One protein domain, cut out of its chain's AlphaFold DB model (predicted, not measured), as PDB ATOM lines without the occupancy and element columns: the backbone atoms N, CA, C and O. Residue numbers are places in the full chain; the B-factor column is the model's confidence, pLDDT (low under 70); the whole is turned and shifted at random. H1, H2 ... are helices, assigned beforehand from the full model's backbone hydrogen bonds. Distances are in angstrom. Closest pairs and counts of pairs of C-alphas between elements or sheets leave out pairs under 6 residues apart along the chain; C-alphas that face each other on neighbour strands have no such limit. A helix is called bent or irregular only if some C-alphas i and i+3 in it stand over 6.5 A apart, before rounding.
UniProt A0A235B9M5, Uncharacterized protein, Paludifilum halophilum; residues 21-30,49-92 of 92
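What this domain is: This is residues 21 to 30 and 49 to 92 of the 92 residues of an uncharacterized protein of Paludifilum halophilum (UniProt A0A235B9M5). One long straight helix, H2, makes nearly the whole length of this rod, and a short helix, H1, packs on one side of it with its line slanting across H2. Residues 71 to 92 stick out well beyond H1 at one end, and residues 49 to 54 stand free at the other. The printed part has 54 residues with two named helices, H1 then H2 along the chain, and no named strand; the class is all helix. The whole is extended, with a radius of gyration of the C-alphas of 18.5 A, and the C-alphas span 64 by 14 by 9 A.

Where its parts are: H2 runs from Pro 52 to Met 87, 36 residues and 52.9 A from first to last C-alpha. Its C-alpha 52 is at (-8.888, 54.789, 35.843) and its C-alpha 87 at (-4.311, 101.802, 59.577). H1 holds residues 21 to 29, 12.0 A from first to last C-alpha, and begins with C-alpha 21 at (-16.490, 72.307, 47.242). Neither helix is bent.

How they stand to each other: H2 touches H1 with residues 59 to 67 alone. Their closest C-alphas are those of Val 59 and Ser 26, 5.3 A apart. The two run opposite ways at a steep tilt of 39 degrees, and their centres are 14.1 A apart. In both H1 and H2 every O i to N i+4 pair is within hydrogen-bond range.

The domain as a whole: The C-alphas of Pro 49 and Gly 92, the two farthest apart, are 64.4 A from each other. The link from H1 to H2 is across the cut: residues 31 to 48 are not printed, and C-alphas 30 and 49 are 12.3 A apart. The mean pLDDT of the printed part is 77.7, with values under 70 at residues 29 to 30, 49 to 50 and 89 to 92.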
ATOM      1  N   LEU A  21     -16.164  71.649  48.511       80.19
ATOM      2  CA  LEU A  21     -16.490  72.307  47.242       80.19
ATOM      3  C   LEU A  21     -15.438  72.028  46.163       80.19
ATOM      4  O   LEU A  21     -15.809  71.729  45.033       80.19
ATOM      5  N   SER A  22     -14.149  72.063  46.508       74.56
ATOM      6  CA  SER A  22     -13.053  71.751  45.575       74.56
ATOM      7  C   SER A  22     -13.135  70.311  45.071       74.56
ATOM      8  O   SER A  22     -12.892  70.042  43.896       74.56
ATOM      9  N   LEU A  23     -13.515  69.387  45.954       77.31
ATOM     10  CA  LEU A  23     -13.643  67.969  45.641       77.31
ATOM     11  C   LEU A  23     -14.867  67.706  44.749       77.31
ATOM     12  O   LEU A  23     -14.752  67.007  43.746       77.31
ATOM     13  N   LEU A  24     -16.007  68.342  45.039       80.38
ATOM     14  CA  LEU A  24     -17.198  68.302  44.180       80.38
ATOM     15  C   LEU A  24     -16.931  68.889  42.790       80.38
ATOM     16  O   LEU A  24     -17.299  68.279  41.786       80.38
ATOM     17  N   PHE A  25     -16.255  70.038  42.719       77.00
ATOM     18  CA  PHE A  25     -15.877  70.650  41.446       77.00
ATOM     19  C   PHE A  25     -14.915  69.768  40.654       77.00
ATOM     20  O   PHE A  25     -15.090  69.612  39.449       77.00
ATOM     21  N   SER A  26     -13.945  69.139  41.320       71.25
ATOM     22  CA  SER A  26     -13.000  68.235  40.660       71.25
ATOM     23  C   SER A  26     -13.694  67.004  40.089       71.25
ATOM     24  O   SER A  26     -13.376  66.602  38.976       71.25
ATOM     25  N   LEU A  27     -14.679  66.434  40.789       73.44
ATOM     26  CA  LEU A  27     -15.464  65.308  40.274       73.44
ATOM     27  C   LEU A  27     -16.353  65.692  39.082       73.44
ATOM     28  O   LEU A  27     -16.531  64.875  38.184       73.44
ATOM     29  N   MET A  28     -16.889  66.915  39.066       73.38
ATOM     30  CA  MET A  28     -17.765  67.406  37.990       73.38
ATOM     31  C   MET A  28     -16.998  67.878  36.749       73.38
ATOM     32  O   MET A  28     -17.506  67.751  35.639       73.38
ATOM     33  N   ILE A  29     -15.799  68.439  36.928       69.69
ATOM     34  CA  ILE A  29     -14.973  68.987  35.838       69.69
ATOM     35  C   ILE A  29     -14.031  67.939  35.247       69.69
ATOM     36  O   ILE A  29     -13.657  68.067  34.082       69.69
ATOM     37  N   SER A  30     -13.630  66.919  36.016       63.88
ATOM     38  CA  SER A  30     -12.658  65.939  35.525       63.88
ATOM     39  C   SER A  30     -13.197  65.242  34.277       63.88
ATOM     40  O   SER A  30     -14.221  64.557  34.361       63.88
ATOM     41  N   PRO A  49     -12.298  55.977  26.632       63.22
ATOM     42  CA  PRO A  49     -12.451  56.154  28.068       63.22
ATOM     43  C   PRO A  49     -11.065  56.328  28.694       63.22
ATOM     44  O   PRO A  49     -10.139  55.566  28.403       63.22
ATOM     45  N   LEU A  50     -10.912  57.341  29.549       66.19
ATOM     46  CA  LEU A  50      -9.667  57.537  30.286       66.19
ATOM     47  C   LEU A  50      -9.414  56.321  31.178       66.19
ATOM     48  O   LEU A  50     -10.323  55.824  31.848       66.19
ATOM     49  N   SER A  51      -8.169  55.842  31.199       74.38
ATOM     50  CA  SER A  51      -7.800  54.787  32.136       74.38
ATOM     51  C   SER A  51      -8.086  55.268  33.569       74.38
ATOM     52  O   SER A  51      -7.885  56.454  33.864       74.38
ATOM     53  N   PRO A  52      -8.531  54.386  34.483       73.38
ATOM     54  CA  PRO A  52      -8.888  54.789  35.843       73.38
ATOM     55  C   PRO A  52      -7.774  55.584  36.535       73.38
ATOM     56  O   PRO A  52      -8.046  56.554  37.233       73.38
ATOM     57  N   GLY A  53      -6.508  55.228  36.283       76.94
ATOM     58  CA  GLY A  53      -5.349  55.953  36.804       76.94
ATOM     59  C   GLY A  53      -5.259  57.402  36.315       76.94
ATOM     60  O   GLY A  53      -5.051  58.299  37.130       76.94
ATOM     61  N   LEU A  54      -5.465  57.655  35.017       73.62
ATOM     62  CA  LEU A  54      -5.421  59.014  34.463       73.62
ATOM     63  C   LEU A  54      -6.567  59.887  34.992       73.62
ATOM     64  O   LEU A  54      -6.357  61.064  35.281       73.62
ATOM     65  N   TYR A  55      -7.755  59.302  35.166       76.50
ATOM     66  CA  TYR A  55      -8.900  59.992  35.761       76.50
ATOM     67  C   TYR A  55      -8.587  60.472  37.186       76.50
ATOM     68  O   TYR A  55      -8.741  61.655  37.489       76.50
ATOM     69  N   TRP A  56      -8.075  59.586  38.049       76.12
ATOM     70  CA  TRP A  56      -7.741  59.945  39.432       76.12
ATOM     71  C   TRP A  56      -6.611  60.973  39.524       76.12
ATOM     72  O   TRP A  56      -6.664  61.849  40.385       76.12
ATOM     73  N   ILE A  57      -5.625  60.925  38.621       80.88
ATOM     74  CA  ILE A  57      -4.579  61.956  38.528       80.88
ATOM     75  C   ILE A  57      -5.198  63.323  38.200       80.88
ATOM     76  O   ILE A  57      -4.841  64.314  38.838       80.88
ATOM     77  N   GLY A  58      -6.158  63.373  37.271       77.12
ATOM     78  CA  GLY A  58      -6.915  64.587  36.961       77.12
ATOM     79  C   GLY A  58      -7.676  65.120  38.175       77.12
ATOM     80  O   GLY A  58      -7.500  66.280  38.549       77.12
ATOM     81  N   VAL A  59      -8.440  64.259  38.852       77.56
ATOM     82  CA  VAL A  59      -9.205  64.626  40.057       77.56
ATOM     83  C   VAL A  59      -8.288  65.181  41.151       77.56
ATOM     84  O   VAL A  59      -8.595  66.222  41.739       77.56
ATOM     85  N   ILE A  60      -7.149  64.530  41.417       81.25
ATOM     86  CA  ILE A  60      -6.170  64.987  42.414       81.25
ATOM     87  C   ILE A  60      -5.573  66.335  41.996       81.25
ATOM     88  O   ILE A  60      -5.526  67.253  42.814       81.25
ATOM     89  N   GLY A  61      -5.163  66.474  40.733       82.31
ATOM     90  CA  GLY A  61      -4.596  67.711  40.197       82.31
ATOM     91  C   GLY A  61      -5.549  68.897  40.342       82.31
ATOM     92  O   GLY A  61      -5.166  69.928  40.899       82.31
ATOM     93  N   PHE A  62      -6.809  68.729  39.933       79.25
ATOM     94  CA  PHE A  62      -7.841  69.755  40.104       79.25
ATOM     95  C   PHE A  62      -8.095  70.067  41.580       79.25
ATOM     96  O   PHE A  62      -8.144  71.240  41.956       79.25
ATOM     97  N   THR A  63      -8.175  69.046  42.437       79.81
ATOM     98  CA  THR A  63      -8.442  69.242  43.869       79.81
ATOM     99  C   THR A  63      -7.332  70.063  44.523       79.81
ATOM    100  O   THR A  63      -7.616  71.026  45.236       79.81
ATOM    101  N   VAL A  64      -6.067  69.727  44.250       82.62
ATOM    102  CA  VAL A  64      -4.903  70.458  44.772       82.62
ATOM    103  C   VAL A  64      -4.877  71.893  44.247       82.62
ATOM    104  O   VAL A  64      -4.624  72.820  45.019       82.62
ATOM    105  N   TRP A  65      -5.186  72.100  42.965       82.38
ATOM    106  CA  TRP A  65      -5.203  73.429  42.355       82.38
ATOM    107  C   TRP A  65      -6.260  74.347  42.985       82.38
ATOM    108  O   TRP A  65      -5.947  75.466  43.403       82.38
ATOM    109  N   PHE A  66      -7.491  73.856  43.155       80.19
ATOM    110  CA  PHE A  66      -8.553  74.605  43.832       80.19
ATOM    111  C   PHE A  66      -8.245  74.852  45.313       80.19
ATOM    112  O   PHE A  66      -8.500  75.946  45.824       80.19
ATOM    113  N   MET A  67      -7.636  73.882  45.999       80.94
ATOM    114  CA  MET A  67      -7.220  74.054  47.390       80.94
ATOM    115  C   MET A  67      -6.148  75.149  47.532       80.94
ATOM    116  O   MET A  67      -6.230  75.976  48.444       80.94
ATOM    117  N   ALA A  68      -5.182  75.204  46.609       82.25
ATOM    118  CA  ALA A  68      -4.162  76.249  46.567       82.25
ATOM    119  C   ALA A  68      -4.770  77.640  46.312       82.25
ATOM    120  O   ALA A  68      -4.422  78.596  47.009       82.25
ATOM    121  N   LEU A  69      -5.729  77.751  45.384       83.62
ATOM    122  CA  LEU A  69      -6.475  78.993  45.145       83.62
ATOM    123  C   LEU A  69      -7.261  79.443  46.383       83.62
ATOM    124  O   LEU A  69      -7.225  80.621  46.745       83.62
ATOM    125  N   GLY A  70      -7.929  78.513  47.069       83.06
ATOM    126  CA  GLY A  70      -8.653  78.805  48.308       83.06
ATOM    127  C   GLY A  70      -7.733  79.333  49.414       83.06
ATOM    128  O   GLY A  70      -8.055  80.325  50.072       83.06
ATOM    129  N   LEU A  71      -6.556  78.722  49.585       83.31
ATOM    130  CA  LEU A  71      -5.534  79.192  50.526       83.31
ATOM    131  C   LEU A  71      -5.004  80.582  50.161       83.31
ATOM    132  O   LEU A  71      -4.870  81.430  51.044       83.31
ATOM    133  N   LEU A  72      -4.746  80.835  48.876       86.62
ATOM    134  CA  LEU A  72      -4.304  82.142  48.395       86.62
ATOM    135  C   LEU A  72      -5.337  83.229  48.731       86.62
ATOM    136  O   LEU A  72      -4.989  84.255  49.317       86.62
ATOM    137  N   LEU A  73      -6.615  82.983  48.432       84.25
ATOM    138  CA  LEU A  73      -7.705  83.906  48.758       84.25
ATOM    139  C   LEU A  73      -7.806  84.152  50.266       84.25
ATOM    140  O   LEU A  73      -7.953  85.296  50.699       84.25
ATOM    141  N   PHE A  74      -7.673  83.102  51.077       83.19
ATOM    142  CA  PHE A  74      -7.685  83.230  52.531       83.19
ATOM    143  C   PHE A  74      -6.530  84.100  53.053       83.19
ATOM    144  O   PHE A  74      -6.737  84.938  53.940       83.19
ATOM    145  N   LEU A  75      -5.326  83.939  52.494       84.50
ATOM    146  CA  LEU A  75      -4.168  84.768  52.828       84.50
ATOM    147  C   LEU A  75      -4.390  86.228  52.430       84.50
ATOM    148  O   LEU A  75      -4.129  87.110  53.246       84.50
ATOM    149  N   ILE A  76      -4.929  86.487  51.235       87.69
ATOM    150  CA  ILE A  76      -5.248  87.844  50.767       87.69
ATOM    151  C   ILE A  76      -6.247  88.511  51.715       87.69
ATOM    152  O   ILE A  76      -5.987  89.607  52.209       87.69
ATOM    153  N   VAL A  77      -7.357  87.841  52.037       84.31
ATOM    154  CA  VAL A  77      -8.367  88.377  52.963       84.31
ATOM    155  C   VAL A  77      -7.756  88.640  54.341       84.31
ATOM    156  O   VAL A  77      -7.981  89.698  54.929       84.31
ATOM    157  N   SER A  78      -6.938  87.716  54.846       83.06
ATOM    158  CA  SER A  78      -6.250  87.883  56.131       83.06
ATOM    159  C   SER A  78      -5.293  89.079  56.122       83.06
ATOM    160  O   SER A  78      -5.264  89.846  57.088       83.06
ATOM    161  N   LEU A  79      -4.553  89.277  55.028       87.25
ATOM    162  CA  LEU A  79      -3.642  90.403  54.842       87.25
ATOM    163  C   LEU A  79      -4.406  91.732  54.792       87.25
ATOM    164  O   LEU A  79      -4.035  92.673  55.488       87.25
ATOM    165  N   VAL A  80      -5.507  91.796  54.037       88.31
ATOM    166  CA  VAL A  80      -6.372  92.984  53.943       88.31
ATOM    167  C   VAL A  80      -6.930  93.357  55.316       88.31
ATOM    168  O   VAL A  80      -6.846  94.514  55.728       88.31
ATOM    169  N   VAL A  81      -7.437  92.379  56.071       86.44
ATOM    170  CA  VAL A  81      -7.935  92.602  57.437       86.44
ATOM    171  C   VAL A  81      -6.817  93.092  58.362       86.44
ATOM    172  O   VAL A  81      -7.046  93.967  59.203       86.44
ATOM    173  N   TRP A  82      -5.603  92.554  58.219       86.44
ATOM    174  CA  TRP A  82      -4.450  92.979  59.009       86.44
ATOM    175  C   TRP A  82      -4.024  94.418  58.689       86.44
ATOM    176  O   TRP A  82      -3.882  95.219  59.616       86.44
ATOM    177  N   LEU A  83      -3.911  94.772  57.404       87.38
ATOM    178  CA  LEU A  83      -3.578  96.123  56.941       87.38
ATOM    179  C   LEU A  83      -4.623  97.145  57.395       87.38
ATOM    180  O   LEU A  83      -4.269  98.161  57.993       87.38
ATOM    181  N   TRP A  84      -5.910  96.838  57.219       85.44
ATOM    182  CA  TRP A  84      -7.012  97.687  57.678       85.44
ATOM    183  C   TRP A  84      -6.934  97.962  59.185       85.44
ATOM    184  O   TRP A  84      -7.096  99.092  59.652       85.44
ATOM    185  N   LYS A  85      -6.643  96.923  59.975       82.62
ATOM    186  CA  LYS A  85      -6.485  97.040  61.430       82.62
ATOM    187  C   LYS A  85      -5.213  97.796  61.830       82.62
ATOM    188  O   LYS A  85      -5.180  98.375  62.916       82.62
ATOM    189  N   GLY A  86      -4.177  97.767  60.995       79.56
ATOM    190  CA  GLY A  86      -2.959  98.560  61.155       79.56
ATOM    191  C   GLY A  86      -3.204 100.050  60.914       79.56
ATOM    192  O   GLY A  86      -2.772 100.862  61.728       79.56
ATOM    193  N   MET A  87      -3.955 100.405  59.866       74.56
ATOM    194  CA  MET A  87      -4.311 101.802  59.577       74.56
ATOM    195  C   MET A  87      -5.164 102.415  60.688       74.56
ATOM    196  O   MET A  87      -4.808 103.467  61.210       74.56
ATOM    197  N   LYS A  88      -6.198 101.705  61.161       71.31
ATOM    198  CA  LYS A  88      -7.045 102.184  62.272       71.31
ATOM    199  C   LYS A  88      -6.294 102.450  63.582       71.31
ATOM    200  O   LYS A  88      -6.817 103.152  64.433       71.31
ATOM    201  N   ARG A  89      -5.105 101.867  63.780       65.75
ATOM    202  CA  ARG A  89      -4.267 102.140  64.962       65.75
ATOM    203  C   ARG A  89      -3.393 103.383  64.826       65.75
ATOM    204  O   ARG A  89      -2.823 103.791  65.825       65.75
ATOM    205  N   LYS A  90      -3.234 103.935  63.622       62.09
ATOM    206  CA  LYS A  90      -2.459 105.162  63.393       62.09
ATOM    207  C   LYS A  90      -3.314 106.431  63.446       62.09
ATOM    208  O   LYS A  90      -2.753 107.514  63.520       62.09
ATOM    209  N   GLU A  91      -4.636 106.290  63.393       59.16
ATOM    210  CA  GLU A  91      -5.601 107.401  63.390       59.16
ATOM    211  C   GLU A  91      -6.224 107.691  64.768       59.16
ATOM    212  O   GLU A  91      -7.038 108.605  64.872       59.16
ATOM    213  N   GLY A  92      -5.887 106.921  65.808       48.59
ATOM    214  CA  GLY A  92      -6.459 107.047  67.155       48.59
ATOM    215  C   GLY A  92      -5.412 107.153  68.246       48.59
ATOM    216  O   GLY A  92      -4.263 106.721  67.999       48.59
TER     217      GLY A  92